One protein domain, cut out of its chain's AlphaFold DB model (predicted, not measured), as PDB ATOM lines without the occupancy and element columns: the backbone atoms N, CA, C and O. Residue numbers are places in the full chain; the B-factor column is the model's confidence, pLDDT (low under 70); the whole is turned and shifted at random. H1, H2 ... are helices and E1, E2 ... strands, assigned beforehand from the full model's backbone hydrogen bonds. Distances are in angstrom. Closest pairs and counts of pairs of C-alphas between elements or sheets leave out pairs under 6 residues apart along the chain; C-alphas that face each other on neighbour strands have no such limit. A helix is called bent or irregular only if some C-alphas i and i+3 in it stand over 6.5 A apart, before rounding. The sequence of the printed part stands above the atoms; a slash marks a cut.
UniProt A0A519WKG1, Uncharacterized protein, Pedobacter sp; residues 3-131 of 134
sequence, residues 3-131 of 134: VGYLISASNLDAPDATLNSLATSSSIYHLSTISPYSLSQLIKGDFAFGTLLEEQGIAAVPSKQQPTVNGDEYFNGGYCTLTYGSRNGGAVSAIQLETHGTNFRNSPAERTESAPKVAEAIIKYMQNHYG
ATOM      1  N   VAL A   3      68.881 125.705  86.494       98.44
ATOM      2  CA  VAL A   3      67.445 125.768  86.764       98.44
ATOM      3  C   VAL A   3      66.895 127.112  86.284       98.44
ATOM      4  O   VAL A   3      66.979 128.112  86.985       98.44
ATOM      5  N   GLY A   4      66.333 127.142  85.078       98.38
ATOM      6  CA  GLY A   4      65.881 128.352  84.388       98.38
ATOM      7  C   GLY A   4      64.479 128.839  84.781       98.38
ATOM      8  O   GLY A   4      63.512 128.076  84.710       98.38
ATOM      9  N   TYR A   5      64.368 130.138  85.102       98.50
ATOM     10  CA  TYR A   5      63.136 130.833  85.536       98.50
ATOM     11  C   TYR A   5      62.768 132.099  84.724       98.50
ATOM     12  O   TYR A   5      61.975 132.924  85.176       98.50
ATOM     13  N   LEU A   6      63.379 132.317  83.558       98.44
ATOM     14  CA  LEU A   6      63.416 133.582  82.794       98.44
ATOM     15  C   LEU A   6      64.099 134.751  83.524       98.44
ATOM     16  O   LEU A   6      63.894 135.917  83.191       98.44
ATOM     17  N   ILE A   7      64.957 134.446  84.496       98.12
ATOM     18  CA  ILE A   7      65.804 135.417  85.198       98.12
ATOM     19  C   ILE A   7      67.213 135.324  84.615       98.12
ATOM     20  O   ILE A   7      67.761 134.236  84.570       98.12
ATOM     21  N   SER A   8      67.796 136.417  84.116       96.88
ATOM     22  CA  SER A   8      69.155 136.390  83.540       96.88
ATOM     23  C   SER A   8      70.231 136.085  84.587       96.88
ATOM     24  O   SER A   8      70.034 136.348  85.772       96.88
ATOM     25  N   ALA A   9      71.401 135.621  84.134       96.38
ATOM     26  CA  ALA A   9      72.595 135.461  84.970       96.38
ATOM     27  C   ALA A   9      72.914 136.733  85.776       96.38
ATOM     28  O   ALA A   9      73.004 136.692  86.995       96.38
ATOM     29  N   SER A  10      72.938 137.891  85.107       95.31
ATOM     30  CA  SER A  10      73.184 139.186  85.753       95.31
ATOM     31  C   SER A  10      72.156 139.544  86.831       95.31
ATOM     32  O   SER A  10      72.479 140.230  87.794       95.31
ATOM     33  N   ASN A  11      70.902 139.108  86.672       96.44
ATOM     34  CA  ASN A  11      69.869 139.320  87.678       96.44
ATOM     35  C   ASN A  11      70.031 138.348  88.851       96.44
ATOM     36  O   ASN A  11      69.702 138.722  89.972       96.44
ATOM     37  N   LEU A  12      70.566 137.139  88.636       96.12
ATOM     38  CA  LEU A  12      70.948 136.254  89.741       96.12
ATOM     39  C   LEU A  12      72.043 136.887  90.605       96.12
ATOM     40  O   LEU A  12      71.984 136.742  91.821       96.12
ATOM     41  N   ASP A  13      72.967 137.649  90.025       93.75
ATOM     42  CA  ASP A  13      74.010 138.363  90.778       93.75
ATOM     43  C   ASP A  13      73.491 139.617  91.509       93.75
ATOM     44  O   ASP A  13      74.184 140.195  92.348       93.75
ATOM     45  N   ALA A  14      72.267 140.058  91.205       94.25
ATOM     46  CA  ALA A  14      71.690 141.252  91.803       94.25
ATOM     47  C   ALA A  14      71.234 141.014  93.261       94.25
ATOM     48  O   ALA A  14      70.886 139.888  93.637       94.25
ATOM     49  N   PRO A  15      71.161 142.080  94.086       96.75
ATOM     50  CA  PRO A  15      70.590 141.996  95.427       96.75
ATOM     51  C   PRO A  15      69.158 141.451  95.422       96.75
ATOM     52  O   PRO A  15      68.377 141.716  94.506       96.75
ATOM     53  N   ASP A  16      68.771 140.779  96.504       97.81
ATOM     54  CA  ASP A  16      67.442 140.176  96.654       97.81
ATOM     55  C   ASP A  16      66.289 141.154  96.405       97.81
ATOM     56  O   ASP A  16      65.304 140.794  95.767       97.81
ATOM     57  N   ALA A  17      66.415 142.413  96.834       97.94
ATOM     58  CA  ALA A  17      65.412 143.443  96.561       97.94
ATOM     59  C   ALA A  17      65.197 143.670  95.051       97.94
ATOM     60  O   ALA A  17      64.059 143.816  94.600       97.94
ATOM     61  N   THR A  18      66.274 143.643  94.261       97.56
ATOM     62  CA  THR A  18      66.213 143.740  92.800       97.56
ATOM     63  C   THR A  18      65.548 142.502  92.214       97.56
ATOM     64  O   THR A  18      64.618 142.638  91.424       97.56
ATOM     65  N   LEU A  19      65.936 141.300  92.644       97.06
ATOM     66  CA  LEU A  19      65.287 140.064  92.198       97.06
ATOM     67  C   LEU A  19      63.795 140.030  92.516       97.06
ATOM     68  O   LEU A  19      62.991 139.672  91.663       97.06
ATOM     69  N   ASN A  20      63.409 140.464  93.710       98.25
ATOM     70  CA  ASN A  20      62.015 140.497  94.133       98.25
ATOM     71  C   ASN A  20      61.168 141.438  93.268       98.25
ATOM     72  O   ASN A  20      60.002 141.142  93.014       98.25
ATOM     73  N   SER A  21      61.761 142.505  92.725       98.12
ATOM     74  CA  SER A  21      61.084 143.386  91.763       98.12
ATOM     75  C   SER A  21      60.837 142.744  90.386       98.12
ATOM     76  O   SER A  21      60.017 143.242  89.616       98.12
ATOM     77  N   LEU A  22      61.498 141.621  90.076       98.12
ATOM     78  CA  LEU A  22      61.408 140.913  88.793       98.12
ATOM     79  C   LEU A  22      60.395 139.761  88.790       98.12
ATOM     80  O   LEU A  22      60.311 139.028  87.804       98.12
ATOM     81  N   ALA A  23      59.607 139.590  89.857       97.94
ATOM     82  CA  ALA A  23      58.655 138.483  89.988       97.94
ATOM     83  C   ALA A  23      57.706 138.365  88.780       97.94
ATOM     84  O   ALA A  23      57.505 137.271  88.259       97.94
ATOM     85  N   THR A  24      57.205 139.494  88.271       97.75
ATOM     86  CA  THR A  24      56.309 139.566  87.099       97.75
ATOM     87  C   THR A  24      56.978 139.184  85.778       97.75
ATOM     88  O   THR A  24      56.296 138.908  84.795       97.75
ATOM     89  N   SER A  25      58.311 139.158  85.728       97.56
ATOM     90  CA  SER A  25      59.078 138.744  84.547       97.56
ATOM     91  C   SER A  25      59.452 137.259  84.568       97.56
ATOM     92  O   SER A  25      59.914 136.737  83.555       97.56
ATOM     93  N   SER A  26      59.234 136.575  85.693       98.31
ATOM     94  CA  SER A  26      59.577 135.168  85.888       98.31
ATOM     95  C   SER A  26      58.533 134.215  85.299       98.31
ATOM     96  O   SER A  26      57.330 134.482  85.329       98.31
ATOM     97  N   SER A  27      58.970 133.041  84.836       98.69
ATOM     98  CA  SER A  27      58.075 131.947  84.419       98.69
ATOM     99  C   SER A  27      57.303 131.297  85.573       98.69
ATOM    100  O   SER A  27      56.373 130.516  85.334       98.69
ATOM    101  N   ILE A  28      57.662 131.625  86.815       98.62
ATOM    102  CA  ILE A  28      56.988 131.183  88.040       98.62
ATOM    103  C   ILE A  28      56.241 132.333  88.737       98.62
ATOM    104  O   ILE A  28      55.993 132.268  89.939       98.62
ATOM    105  N   TYR A  29      55.880 133.394  88.005       98.50
ATOM    106  CA  TYR A  29      55.187 134.561  88.560       98.50
ATOM    107  C   TYR A  29      53.970 134.185  89.414       98.50
ATOM    108  O   TYR A  29      53.869 134.641  90.551       98.50
ATOM    109  N   HIS A  30      53.084 133.305  88.938       98.19
ATOM    110  CA  HIS A  30      51.915 132.908  89.723       98.19
ATOM    111  C   HIS A  30      52.307 132.300  91.070       98.19
ATOM    112  O   HIS A  30      51.698 132.637  92.085       98.19
ATOM    113  N   LEU A  31      53.363 131.481  91.109       97.81
ATOM    114  CA  LEU A  31      53.834 130.909  92.362       97.81
ATOM    115  C   LEU A  31      54.229 131.999  93.367       97.81
ATOM    116  O   LEU A  31      53.856 131.912  94.533       97.81
ATOM    117  N   SER A  32      54.897 133.064  92.913       97.12
ATOM    118  CA  SER A  32      55.261 134.204  93.771       97.12
ATOM    119  C   SER A  32      54.063 134.969  94.350       97.12
ATOM    120  O   SER A  32      54.224 135.715  95.309       97.12
ATOM    121  N   THR A  33      52.860 134.777  93.796       96.31
ATOM    122  CA  THR A  33      51.623 135.399  94.301       96.31
ATOM    123  C   THR A  33      50.874 134.543  95.323       96.31
ATOM    124  O   THR A  33      50.044 135.074  96.056       96.31
ATOM    125  N   ILE A  34      51.139 133.233  95.365       95.56
ATOM    126  CA  ILE A  34      50.446 132.287  96.259       95.56
ATOM    127  C   ILE A  34      51.360 131.731  97.356       95.56
ATOM    128  O   ILE A  34      50.877 131.263  98.384       95.56
ATOM    129  N   SER A  35      52.672 131.773  97.135       95.00
ATOM    130  CA  SER A  35      53.683 131.358  98.097       95.00
ATOM    131  C   SER A  35      53.954 132.475  99.109       95.00
ATOM    132  O   SER A  35      53.956 133.647  98.731       95.00
ATOM    133  N   PRO A  36      54.244 132.159 100.386       95.19
ATOM    134  CA  PRO A  36      54.701 133.159 101.352       95.19
ATOM    135  C   PRO A  36      56.138 133.643 101.081       95.19
ATOM    136  O   PRO A  36      56.619 134.540 101.773       95.19
ATOM    137  N   TYR A  37      56.842 133.039 100.120       98.00
ATOM    138  CA  TYR A  37      58.228 133.346  99.787       98.00
ATOM    139  C   TYR A  37      58.332 134.367  98.650       98.00
ATOM    140  O   TYR A  37      57.630 134.293  97.642       98.00
ATOM    141  N   SER A  38      59.276 135.294  98.795       98.31
ATOM    142  CA  SER A  38      59.666 136.231  97.737       98.31
ATOM    143  C   SER A  38      60.377 135.524  96.572       98.31
ATOM    144  O   SER A  38      60.843 134.394  96.722       98.31
ATOM    145  N   LEU A  39      60.500 136.172  95.404       98.56
ATOM    146  CA  LEU A  39      61.146 135.548  94.238       98.56
ATOM    147  C   LEU A  39      62.581 135.095  94.546       98.56
ATOM    148  O   LEU A  39      62.945 133.987  94.157       98.56
ATOM    149  N   SER A  40      63.377 135.896  95.263       98.50
ATOM    150  CA  SER A  40      64.741 135.509  95.642       98.50
ATOM    151  C   SER A  40      64.751 134.239  96.496       98.50
ATOM    152  O   SER A  40      65.544 133.334  96.242       98.50
ATOM    153  N   GLN A  41      63.809 134.104  97.433       98.62
ATOM    154  CA  GLN A  41      63.643 132.894  98.242       98.62
ATOM    155  C   GLN A  41      63.140 131.698  97.421       98.62
ATOM    156  O   GLN A  41      63.565 130.573  97.673       98.62
ATOM    157  N   LEU A  42      62.285 131.917  96.420       98.69
ATOM    158  CA  LEU A  42      61.793 130.852  95.538       98.69
ATOM    159  C   LEU A  42      62.884 130.268  94.629       98.69
ATOM    160  O   LEU A  42      62.795 129.093  94.272       98.69
ATOM    161  N   ILE A  43      63.904 131.055  94.264       98.38
ATOM    162  CA  ILE A  43      64.967 130.612  93.343       98.38
ATOM    163  C   ILE A  43      66.337 130.390  94.015       98.38
ATOM    164  O   ILE A  43      67.175 129.717  93.427       98.38
ATOM    165  N   LYS A  44      66.571 130.888  95.241       98.06
ATOM    166  CA  LYS A  44      67.827 130.689  96.012       98.06
ATOM    167  C   LYS A  44      67.630 130.329  97.492       98.06
ATOM    168  O   LYS A  44      68.607 130.111  98.196       98.06
ATOM    169  N   GLY A  45      66.407 130.346  98.013       98.44
ATOM    170  CA  GLY A  45      66.144 130.111  99.435       98.44
ATOM    171  C   GLY A  45      66.208 128.638  99.838       98.44
ATOM    172  O   GLY A  45      66.511 127.760  99.030       98.44
ATOM    173  N   ASP A  46      65.861 128.365 101.097       98.38
ATOM    174  CA  ASP A  46      65.886 127.016 101.686       98.38
ATOM    175  C   ASP A  46      65.022 126.004 100.920       98.38
ATOM    176  O   ASP A  46      65.386 124.843 100.799       98.38
ATOM    177  N   PHE A  47      63.908 126.459 100.341       98.25
ATOM    178  CA  PHE A  47      62.980 125.613  99.587       98.25
ATOM    179  C   PHE A  47      63.009 125.883  98.079       98.25
ATOM    180  O   PHE A  47      62.082 125.492  97.367       98.25
ATOM    181  N   ALA A  48      64.030 126.578  97.571       98.69
ATOM    182  CA  ALA A  48      64.192 126.750  96.131       98.69
ATOM    183  C   ALA A  48      64.447 125.400  95.453       98.69
ATOM    184  O   ALA A  48      65.062 124.508  96.034       98.69
ATOM    185  N   PHE A  49      64.007 125.245  94.203       98.75
ATOM    186  CA  PHE A  49      64.121 123.950  93.527       98.75
ATOM    187  C   PHE A  49      65.580 123.494  93.373       98.75
ATOM    188  O   PHE A  49      65.877 122.330  93.631       98.75
ATOM    189  N   GLY A  50      66.502 124.411  93.056       98.62
ATOM    190  CA  GLY A  50      67.936 124.115  93.049       98.62
ATOM    191  C   GLY A  50      68.470 123.682  94.417       98.62
ATOM    192  O   GLY A  50      69.232 122.728  94.494       98.62
ATOM    193  N   THR A  51      68.020 124.306  95.509       98.88
ATOM    194  CA  THR A  51      68.399 123.900  96.877       98.88
ATOM    195  C   THR A  51      67.926 122.480  97.183       98.88
ATOM    196  O   THR A  51      68.681 121.670  97.710       98.88
ATOM    197  N   LEU A  52      66.693 122.145  96.794       98.81
ATOM    198  CA  LEU A  52      66.141 120.803  96.985       98.81
ATOM    199  C   LEU A  52      66.874 119.752  96.140       98.81
ATOM    200  O   LEU A  52      67.015 118.615  96.583       98.81
ATOM    201  N   LEU A  53      67.365 120.112  94.950       98.50
ATOM    202  CA  LEU A  53      68.225 119.249  94.132       98.50
ATOM    203  C   LEU A  53      69.593 119.018  94.797       98.50
ATOM    204  O   LEU A  53      70.038 117.871  94.881       98.50
ATOM    205  N   GLU A  54      70.217 120.071  95.330       98.38
ATOM    206  CA  GLU A  54      71.486 119.998  96.074       98.38
ATOM    207  C   GLU A  54      71.370 119.069  97.291       98.38
ATOM    208  O   GLU A  54      72.236 118.226  97.525       98.38
ATOM    209  N   GLU A  55      70.253 119.124  98.021       98.38
ATOM    210  CA  GLU A  55      69.969 118.206  99.134       98.38
ATOM    211  C   GLU A  55      69.853 116.734  98.708       98.38
ATOM    212  O   GLU A  55      70.029 115.839  99.535       98.38
ATOM    213  N   GLN A  56      69.545 116.462  97.437       97.62
ATOM    214  CA  GLN A  56      69.560 115.110  96.865       97.62
ATOM    215  C   GLN A  56      70.922 114.742  96.246       97.62
ATOM    216  O   GLN A  56      71.061 113.690  95.615       97.62
ATOM    217  N   GLY A  57      71.939 115.590  96.429       96.25
ATOM    218  CA  GLY A  57      73.287 115.408  95.898       96.25
ATOM    219  C   GLY A  57      73.428 115.782  94.421       96.25
ATOM    220  O   GLY A  57      74.340 115.285  93.760       96.25
ATOM    221  N   ILE A  58      72.524 116.607  93.880       96.25
ATOM    222  CA  ILE A  58      72.599 117.124  92.509       96.25
ATOM    223  C   ILE A  58      72.992 118.599  92.571       96.25
ATOM    224  O   ILE A  58      72.156 119.444  92.875       96.25
ATOM    225  N   ALA A  59      74.243 118.907  92.212       95.75
ATOM    226  CA  ALA A  59      74.715 120.288  92.130       95.75
ATOM    227  C   ALA A  59      73.812 121.123  91.208       95.75
ATOM    228  O   ALA A  59      73.574 120.722  90.054       95.75
ATOM    229  N   ALA A  60      73.307 122.258  91.689       97.06
ATOM    230  CA  ALA A  60      72.300 123.041  90.984       97.06
ATOM    231  C   ALA A  60      72.430 124.554  91.200       97.06
ATOM    232  O   ALA A  60      72.622 125.019  92.319       97.06
ATOM    233  N   VAL A  61      72.225 125.316  90.122       97.69
ATOM    234  CA  VAL A  61      72.261 126.784  90.100       97.69
ATOM    235  C   VAL A  61      71.022 127.345  89.376       97.69
ATOM    236  O   VAL A  61      70.680 126.844  88.304       97.69
ATOM    237  N   PRO A  62      70.339 128.375  89.909       98.25
ATOM    238  CA  PRO A  62      70.524 128.937  91.242       98.25
ATOM    239  C   PRO A  62      70.008 128.002  92.352       98.25
ATOM    240  O   PRO A  62      69.041 127.261  92.177       98.25
ATOM    241  N   SER A  63      70.658 128.063  93.510       98.56
ATOM    242  CA  SER A  63      70.286 127.402  94.767       98.56
ATOM    243  C   SER A  63      70.821 128.203  95.957       98.56
ATOM    244  O   SER A  63      71.539 129.187  95.782       98.56
ATOM    245  N   LYS A  64      70.519 127.794  97.189       98.38
ATOM    246  CA  LYS A  64      71.140 128.390  98.383       98.38
ATOM    247  C   LYS A  64      72.652 128.166  98.412       98.38
ATOM    248  O   LYS A  64      73.398 129.033  98.859       98.38
ATOM    249  N   GLN A  65      73.091 126.994  97.961       98.06
ATOM    250  CA  GLN A  65      74.489 126.574  97.919       98.06
ATOM    251  C   GLN A  65      75.244 127.254  96.769       98.06
ATOM    252  O   GLN A  65      76.420 127.580  96.914       98.06
ATOM    253  N   GLN A  66      74.561 127.487  95.648       97.38
ATOM    254  CA  GLN A  66      75.088 128.109  94.435       97.38
ATOM    255  C   GLN A  66      74.100 129.182  93.939       97.38
ATOM    256  O   GLN A  66      73.325 128.937  93.015       97.38
ATOM    257  N   PRO A  67      74.066 130.376  94.559       96.81
ATOM    258  CA  PRO A  67      73.046 131.395  94.271       96.81
ATOM    259  C   PRO A  67      73.216 132.095  92.920       96.81
ATOM    260  O   PRO A  67      72.287 132.756  92.448       96.81
ATOM    261  N   THR A  68      74.397 131.973  92.322       94.75
ATOM    262  CA  THR A  68      74.858 132.709  91.146       94.75
ATOM    263  C   THR A  68      75.624 131.778  90.214       94.75
ATOM    264  O   THR A  68      76.159 130.757  90.643       94.75
ATOM    265  N   VAL A  69      75.703 132.151  88.937       91.31
ATOM    266  CA  VAL A  69      76.414 131.376  87.900       91.31
ATOM    267  C   VAL A  69      77.888 131.772  87.789       91.31
ATOM    268  O   VAL A  69      78.608 131.240  86.964       91.31
ATOM    269  N   ASN A  70      78.355 132.713  88.622       88.38
ATOM    270  CA  ASN A  70      79.759 133.134  88.719       88.38
ATOM    271  C   ASN A  70      80.400 133.528  87.374       88.38
ATOM    272  O   ASN A  70      81.596 133.341  87.171       88.38
ATOM    273  N   GLY A  71      79.601 134.117  86.478       85.88
ATOM    274  CA  GLY A  71      80.032 134.541  85.144       85.88
ATOM    275  C   GLY A  71      79.941 133.468  84.057       85.88
ATOM    276  O   GLY A  71      80.193 133.796  82.898       85.88
ATOM    277  N   ASP A  72      79.552 132.237  84.397       89.06
ATOM    278  CA  ASP A  72      79.321 131.172  83.423       89.06
ATOM    279  C   ASP A  72      78.060 131.430  82.582       89.06
ATOM    280  O   ASP A  72      77.151 132.184  82.961       89.06
ATOM    281  N   GLU A  73      78.003 130.784  81.415       91.75
ATOM    282  CA  GLU A  73      76.787 130.750  80.608       91.75
ATOM    283  C   GLU A  73      75.643 130.103  81.393       91.75
ATOM    284  O   GLU A  73      75.839 129.190  82.192       91.75
ATOM    285  N   TYR A  74      74.429 130.602  81.165       95.50
ATOM    286  CA  TYR A  74      73.249 130.143  81.881       95.50
ATOM    287  C   TYR A  74      72.008 130.214  81.008       95.50
ATOM    288  O   TYR A  74      71.598 131.289  80.547       95.50
ATOM    289  N   PHE A  75      71.368 129.066  80.825       96.06
ATOM    290  CA  PHE A  75      70.127 128.961  80.074       96.06
ATOM    291  C   PHE A  75      68.941 129.240  80.989       96.06
ATOM    292  O   PHE A  75      68.334 128.357  81.595       96.06
ATOM    293  N   ASN A  76      68.570 130.513  81.061       96.12
ATOM    294  CA  ASN A  76      67.502 130.960  81.943       96.12
ATOM    295  C   ASN A  76      66.088 130.523  81.521       96.12
ATOM    296  O   ASN A  76      65.162 130.691  82.306       96.12
ATOM    297  N   GLY A  77      65.886 129.976  80.325       96.81
ATOM    298  CA  GLY A  77      64.601 129.444  79.871       96.81
ATOM    299  C   GLY A  77      64.335 129.714  78.392       96.81
ATOM    300  O   GLY A  77      64.507 130.824  77.900       96.81
ATOM    301  N   GLY A  78      63.893 128.681  77.681       96.69
ATOM    302  CA  GLY A  78      63.592 128.713  76.256       96.69
ATOM    303  C   GLY A  78      62.115 128.949  75.950       96.69
ATOM    304  O   GLY A  78      61.331 129.399  76.788       96.69
ATOM    305  N   TYR A  79      61.719 128.606  74.722       97.62
ATOM    306  CA  TYR A  79      60.384 128.889  74.187       97.62
ATOM    307  C   TYR A  79      59.244 128.347  75.060       97.62
ATOM    308  O   TYR A  79      58.284 129.071  75.318       97.62
ATOM    309  N   CYS A  80      59.342 127.105  75.547       97.50
ATOM    310  CA  CYS A  80      58.282 126.508  76.361       97.50
ATOM    311  C   CYS A  80      58.127 127.227  77.706       97.50
ATOM    312  O   CYS A  80      57.013 127.567  78.095       97.50
ATOM    313  N   THR A  81      59.239 127.515  78.383       98.25
ATOM    314  CA  THR A  81      59.258 128.237  79.662       98.25
ATOM    315  C   THR A  81      58.724 129.659  79.509       98.25
ATOM    316  O   THR A  81      57.937 130.118  80.335       98.25
ATOM    317  N   LEU A  82      59.097 130.329  78.414       97.38
ATOM    318  CA  LEU A  82      58.619 131.660  78.049       97.38
ATOM    319  C   LEU A  82      57.118 131.695  77.733       97.38
ATOM    320  O   LEU A  82      56.425 132.616  78.157       97.38
ATOM    321  N   THR A  83      56.635 130.720  76.965       96.94
ATOM    322  CA  THR A  83      55.273 130.717  76.411       96.94
ATOM    323  C   THR A  83      54.243 130.187  77.400       96.94
ATOM    324  O   THR A  83      53.143 130.726  77.479       96.94
ATOM    325  N   TYR A  84      54.587 129.129  78.139       97.12
ATOM    326  CA  TYR A  84      53.635 128.369  78.956       97.12
ATOM    327  C   TYR A  84      53.825 128.556  80.466       97.12
ATOM    328  O   TYR A  84      53.029 128.040  81.248       97.12
ATOM    329  N   GLY A  85      54.863 129.284  80.888       98.06
ATOM    330  CA  GLY A  85      54.985 129.761  82.262       98.06
ATOM    331  C   GLY A  85      54.036 130.923  82.560       98.06
ATOM    332  O   GLY A  85      53.475 131.556  81.667       98.06
ATOM    333  N   SER A  86      53.909 131.263  83.839       98.19
ATOM    334  CA  SER A  86      52.915 132.232  84.331       98.19
ATOM    335  C   SER A  86      53.300 133.697  84.128       98.19
ATOM    336  O   SER A  86      52.565 134.583  84.561       98.19
ATOM    337  N   ARG A  87      54.413 133.980  83.436       96.94
ATOM    338  CA  ARG A  87      54.868 135.347  83.129       96.94
ATOM    339  C   ARG A  87      53.761 136.192  82.487       96.94
ATOM    340  O   ARG A  87      53.602 137.360  82.817       96.94
ATOM    341  N   ASN A  88      52.994 135.594  81.575       95.56
ATOM    342  CA  ASN A  88      51.911 136.265  80.850       95.56
ATOM    343  C   ASN A  88      50.519 135.991  81.462       95.56
ATOM    344  O   ASN A  88      49.505 136.233  80.811       95.56
ATOM    345  N   GLY A  89      50.459 135.484  82.699       93.50
ATOM    346  CA  GLY A  89      49.230 135.107  83.401       93.50
ATOM    347  C   GLY A  89      48.982 133.594  83.465       93.50
ATOM    348  O   GLY A  89      49.780 132.786  82.997       93.50
ATOM    349  N   GLY A  90      47.853 133.208  84.068       96.19
ATOM    350  CA  GLY A  90      47.505 131.806  84.326       96.19
ATOM    351  C   GLY A  90      48.181 131.226  85.572       96.19
ATOM    352  O   GLY A  90      48.973 131.889  86.236       96.19
ATOM    353  N   ALA A  91      47.840 129.977  85.902       95.75
ATOM    354  CA  ALA A  91      48.284 129.326  87.138       95.75
ATOM    355  C   ALA A  91      49.510 128.405  86.970       95.75
ATOM    356  O   ALA A  91      49.994 127.812  87.933       95.75
ATOM    357  N   VAL A  92      50.019 128.250  85.745       96.56
ATOM    358  CA  VAL A  92      51.096 127.297  85.446       96.56
ATOM    359  C   VAL A  92      52.454 127.939  85.698       96.56
ATOM    360  O   VAL A  92      52.773 128.994  85.163       96.56
ATOM    361  N   SER A  93      53.282 127.295  86.511       97.25
ATOM    362  CA  SER A  93      54.691 127.656  86.678       97.25
ATOM    363  C   SER A  93      55.550 126.763  85.791       97.25
ATOM    364  O   SER A  93      55.343 125.553  85.765       97.25
ATOM    365  N   ALA A  94      56.499 127.353  85.065       98.19
ATOM    366  CA  ALA A  94      57.406 126.611  84.192       98.19
ATOM    367  C   ALA A  94      58.858 126.802  84.638       98.19
ATOM    368  O   ALA A  94      59.283 127.925  84.904       98.19
ATOM    369  N   ILE A  95      59.613 125.707  84.697       98.50
ATOM    370  CA  ILE A  95      61.037 125.683  85.039       98.50
ATOM    371  C   ILE A  95      61.758 124.898  83.941       98.50
ATOM    372  O   ILE A  95      61.297 123.822  83.556       98.50
ATOM    373  N   GLN A  96      62.873 125.425  83.437       98.44
ATOM    374  CA  GLN A  96      63.765 124.691  82.534       98.44
ATOM    375  C   GLN A  96      64.891 124.038  83.329       98.44
ATOM    376  O   GLN A  96      65.429 124.662  84.235       98.44
ATOM    377  N   LEU A  97      65.267 122.809  82.978       97.69
ATOM    378  CA  LEU A  97      66.422 122.133  83.560       97.69
ATOM    379  C   LEU A  97      67.459 121.843  82.482       97.69
ATOM    380  O   LEU A  97      67.208 121.008  81.611       97.69
ATOM    381  N   GLU A  98      68.637 122.455  82.586       96.38
ATOM    382  CA  GLU A  98      69.787 122.053  81.776       96.38
ATOM    383  C   GLU A  98      70.678 121.066  82.520       96.38
ATOM    384  O   GLU A  98      71.100 121.255  83.666       96.38
ATOM    385  N   THR A  99      70.998 119.986  81.818       95.25
ATOM    386  CA  THR A  99      71.778 118.849  82.317       95.25
ATOM    387  C   THR A  99      73.022 118.662  81.453       95.25
ATOM    388  O   THR A  99      73.241 117.594  80.890       95.25
ATOM    389  N   HIS A 100      73.805 119.737  81.309       88.81
ATOM    390  CA  HIS A 100      74.955 119.821  80.400       88.81
ATOM    391  C   HIS A 100      76.146 118.919  80.797       88.81
ATOM    392  O   HIS A 100      77.021 118.659  79.976       88.81
ATOM    393  N   GLY A 101      76.196 118.441  82.047       84.94
ATOM    394  CA  GLY A 101      77.283 117.601  82.560       84.94
ATOM    395  C   GLY A 101      77.288 116.163  82.024       84.94
ATOM    396  O   GLY A 101      76.340 115.697  81.394       84.94
ATOM    397  N   THR A 102      78.365 115.430  82.314       87.62
ATOM    398  CA  THR A 102      78.568 114.052  81.828       87.62
ATOM    399  C   THR A 102      78.099 112.956  82.780       87.62
ATOM    400  O   THR A 102      78.097 111.801  82.378       87.62
ATOM    401  N   ASN A 103      77.719 113.304  84.014       87.62
ATOM    402  CA  ASN A 103      77.553 112.346  85.116       87.62
ATOM    403  C   ASN A 103      76.124 112.355  85.687       87.62
ATOM    404  O   ASN A 103      75.934 112.269  86.898       87.62
ATOM    405  N   PHE A 104      75.111 112.571  84.840       94.19
ATOM    406  CA  PHE A 104      73.726 112.739  85.306       94.19
ATOM    407  C   PHE A 104      72.715 111.848  84.580       94.19
ATOM    408  O   PHE A 104      71.877 111.210  85.217       94.19
ATOM    409  N   ARG A 105      72.763 111.811  83.242       95.12
ATOM    410  CA  ARG A 105      71.772 111.094  82.416       95.12
ATOM    411  C   ARG A 105      72.387 110.353  81.230       95.12
ATOM    412  O   ARG A 105      71.669 109.985  80.297       95.12
ATOM    413  N   ASN A 106      73.702 110.200  81.223       96.19
ATOM    414  CA  ASN A 106      74.495 109.841  80.057       96.19
ATOM    415  C   ASN A 106      74.571 108.313  79.894       96.19
ATOM    416  O   ASN A 106      74.761 107.826  78.780       96.19
ATOM    417  N   SER A 107      74.314 107.551  80.962       97.12
ATOM    418  CA  SER A 107      74.162 106.092  80.941       97.12
ATOM    419  C   SER A 107      72.816 105.608  81.518       97.12
ATOM    420  O   SER A 107      72.091 106.361  82.175       97.12
ATOM    421  N   PRO A 108      72.411 104.343  81.279       98.19
ATOM    422  CA  PRO A 108      71.272 103.741  81.975       98.19
ATOM    423  C   PRO A 108      71.411 103.772  83.505       98.19
ATOM    424  O   PRO A 108      70.455 104.150  84.172       98.19
ATOM    425  N   ALA A 109      72.591 103.442  84.042       97.81
ATOM    426  CA  ALA A 109      72.834 103.414  85.485       97.81
ATOM    427  C   ALA A 109      72.679 104.805  86.120       97.81
ATOM    428  O   ALA A 109      71.978 104.946  87.118       97.81
ATOM    429  N   GLU A 110      73.238 105.839  85.487       97.19
ATOM    430  CA  GLU A 110      73.090 107.225  85.951       97.19
ATOM    431  C   GLU A 110      71.631 107.676  85.946       97.19
ATOM    432  O   GLU A 110      71.188 108.296  86.903       97.19
ATOM    433  N   ARG A 111      70.854 107.327  84.911       97.00
ATOM    434  CA  ARG A 111      69.414 107.640  84.869       97.00
ATOM    435  C   ARG A 111      68.638 106.924  85.972       97.00
ATOM    436  O   ARG A 111      67.743 107.524  86.559       97.00
ATOM    437  N   THR A 112      68.969 105.663  86.258       98.12
ATOM    438  CA  THR A 112      68.376 104.911  87.375       98.12
ATOM    439  C   THR A 112      68.697 105.559  88.720       98.12
ATOM    440  O   THR A 112      67.837 105.583  89.596       98.12
ATOM    441  N   GLU A 113      69.896 106.118  88.880       96.75
ATOM    442  CA  GLU A 113      70.301 106.797  90.110       96.75
ATOM    443  C   GLU A 113      69.700 108.209  90.246       96.75
ATOM    444  O   GLU A 113      69.248 108.595  91.325       96.75
ATOM    445  N   SER A 114      69.686 108.997  89.168       96.75
ATOM    446  CA  SER A 114      69.313 110.415  89.205       96.75
ATOM    447  C   SER A 114      67.806 110.659  89.175       96.75
ATOM    448  O   SER A 114      67.329 111.600  89.811       96.75
ATOM    449  N   ALA A 115      67.028 109.807  88.500       97.12
ATOM    450  CA  ALA A 115      65.576 109.957  88.406       97.12
ATOM    451  C   ALA A 115      64.860 110.061  89.772       97.12
ATOM    452  O   ALA A 115      64.104 111.020  89.951       97.12
ATOM    453  N   PRO A 116      65.080 109.157  90.753       98.25
ATOM    454  CA  PRO A 116      64.416 109.267  92.053       98.25
ATOM    455  C   PRO A 116      64.837 110.522  92.830       98.25
ATOM    456  O   PRO A 116      64.006 111.114  93.510       98.25
ATOM    457  N   LYS A 117      66.087 110.981  92.679       98.06
ATOM    458  CA  LYS A 117      66.588 112.216  93.305       98.06
ATOM    459  C   LYS A 117      65.848 113.454  92.783       98.06
ATOM    460  O   LYS A 117      65.398 114.286  93.564       98.06
ATOM    461  N   VAL A 118      65.654 113.560  91.464       98.06
ATOM    462  CA  VAL A 118      64.855 114.653  90.878       98.06
ATOM    463  C   VAL A 118      63.391 114.556  91.303       98.06
ATOM    464  O   VAL A 118      62.786 115.574  91.634       98.06
ATOM    465  N   ALA A 119      62.821 113.349  91.315       97.88
ATOM    466  CA  ALA A 119      61.440 113.140  91.741       97.88
ATOM    467  C   ALA A 119      61.216 113.600  93.190       97.88
ATOM    468  O   ALA A 119      60.249 114.312  93.456       97.88
ATOM    469  N   GLU A 120      62.136 113.276  94.100       98.31
ATOM    470  CA  GLU A 120      62.083 113.715  95.497       98.31
ATOM    471  C   GLU A 120      62.146 115.245  95.619       98.31
ATOM    472  O   GLU A 120      61.339 115.849  96.326       98.31
ATOM    473  N   ALA A 121      63.043 115.901  94.873       98.38
ATOM    474  CA  ALA A 121      63.114 117.363  94.844       98.38
ATOM    475  C   ALA A 121      61.805 117.995  94.335       98.38
ATOM    476  O   ALA A 121      61.345 118.992  94.894       98.38
ATOM    477  N   ILE A 122      61.167 117.402  93.314       97.75
ATOM    478  CA  ILE A 122      59.859 117.851  92.811       97.75
ATOM    479  C   ILE A 122      58.795 117.693  93.897       97.75
ATOM    480  O   ILE A 122      58.072 118.646  94.169       97.75
ATOM    481  N   ILE A 123      58.705 116.527  94.544       97.62
ATOM    482  CA  ILE A 123      57.714 116.267  95.599       97.62
ATOM    483  C   ILE A 123      57.853 117.295  96.724       97.62
ATOM    484  O   ILE A 123      56.871 117.960  97.063       97.62
ATOM    485  N   LYS A 124      59.072 117.509  97.232       97.38
ATOM    486  CA  LYS A 124      59.345 118.520  98.264       97.38
ATOM    487  C   LYS A 124      58.987 119.928  97.799       97.38
ATOM    488  O   LYS A 124      58.421 120.698  98.575       97.38
ATOM    489  N   TYR A 125      59.278 120.280  96.547       97.25
ATOM    490  CA  TYR A 125      58.926 121.589  95.998       97.25
ATOM    491  C   TYR A 125      57.404 121.778  95.962       97.25
ATOM    492  O   TYR A 125      56.892 122.802  96.414       97.25
ATOM    493  N   MET A 126      56.660 120.761  95.517       96.06
ATOM    494  CA  MET A 126      55.195 120.793  95.485       96.06
ATOM    495  C   MET A 126      54.579 120.862  96.892       96.06
ATOM    496  O   MET A 126      53.628 121.619  97.102       96.06
ATOM    497  N   GLN A 127      55.139 120.140  97.864       95.12
ATOM    498  CA  GLN A 127      54.705 120.187  99.264       95.12
ATOM    499  C   GLN A 127      54.912 121.573  99.885       95.12
ATOM    500  O   GLN A 127      53.986 122.113 100.494       95.12
ATOM    501  N   ASN A 128      56.097 122.164  99.703       95.50
ATOM    502  CA  ASN A 128      56.452 123.443 100.321       95.50
ATOM    503  C   ASN A 128      55.719 124.639  99.703       95.50
ATOM    504  O   ASN A 128      55.384 125.581 100.418       95.50
ATOM    505  N   HIS A 129      55.456 124.605  98.394       95.56
ATOM    506  CA  HIS A 129      54.989 125.786  97.658       95.56
ATOM    507  C   HIS A 129      53.542 125.714  97.183       95.56
ATOM    508  O   HIS A 129      52.898 126.749  97.043       95.56
ATOM    509  N   TYR A 130      53.016 124.509  96.961       92.56
ATOM    510  CA  TYR A 130      51.637 124.303  96.507       92.56
ATOM    511  C   TYR A 130      50.770 123.590  97.550       92.56
ATOM    512  O   TYR A 130      49.568 123.440  97.345       92.56
ATOM    513  N   GLY A 131      51.356 123.130  98.664       87.94
ATOM    514  CA  GLY A 131      50.642 122.368  99.691       87.94
ATOM    515  C   GLY A 131      50.107 121.018  99.200       87.94
ATOM    516  O   GLY A 131      49.213 120.456  99.831       87.94
TER     517      GLY A 131
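AT A GLANCE: This is residues 3 to 131 of the 134 residues of an uncharacterized protein of Pedobacter sp (UniProt A0A519WKG1). One long helix, H7, runs along one side of a rounded body of short helices and loops, and from it a chain of contacts leads through H5, H4 and H2 to H1. H6 sits away from the other helices, and a short strand, E1, passes near the middle, with residues 3 to 4 beside it. The printed part has 129 residues with seven named helices and one named strand, in the order H1 H2 H3 H4 H5 H6 E1 H7; its class is mostly helix, though under half of the residues are in named elements. It is compact, with a radius of gyration of the C-alphas of 14.1 A, and spans 41 by 35 by 28 A.

HOW THE PARTS SIT: Start at H7, residues 108 to 130, which with its residues 117 to 125 alone touches H5, residues 49 to 55. Their closest C-alphas, those of Leu 52 and Ala 121, are 5.1 A apart, and the two run opposite ways at a steep tilt of 58 degrees. From H5 go to H4, residues 39 to 44: they touch only at the corner, at a shallow tilt of 28 degrees, the same way, with the closest C-alphas, those of Ile 43 and Phe 49, 6.7 A apart. H4 touches H2, residues 16 to 21, at a steep tilt of 44 degrees, opposite ways; their closest C-alphas, those of Asn 20 and Leu 39, are 5.0 A apart. H2 and H1, residues 9 to 12, only just touch, only at the corner, with 3 pairs of C-alphas within 8 A; the closest, those of Asn 11 and Leu 19, are 6.5 A apart. H3, residues 29 to 34, is close to H4 but not clearly touching, with the closest C-alphas, those of Ser 32 and Leu 39, 6.1 A apart. H6, residues 79 to 84, touches no helix. Look at E1, residues 96 to 98: it pairs with no named strand, but its residues 96 to 97 pair antiparallel with residues 3 to 4. In H2, H3, H4, H5 and H6 every O i to N i+4 pair is within hydrogen-bond range; in H7 17 of 19 are, and H1 is too short for such a pair.

IN THESE COORDINATES: Find C-alpha 108 at (71.272, 103.741, 81.975); from there H7 runs 31.9 A to C-alpha 130 at (51.637, 124.303, 96.507). H7 is irregular, but only just: C-alphas 113 and 116 are 6.7 A apart. H1 begins at C-alpha 9, at (72.595, 135.461, 84.970). H5 is 9.9 A long and H3 9.3 A.

THE WHOLE: The C-alphas farthest apart, those of Ala 17 and Pro 108, are 42.7 A apart. The printed part has no cut. The links H5 to H6, of 23 residues, and H6 to E1, of 11, are long. The mean pLDDT of the printed part is 96.6, and no printed residue is under 70.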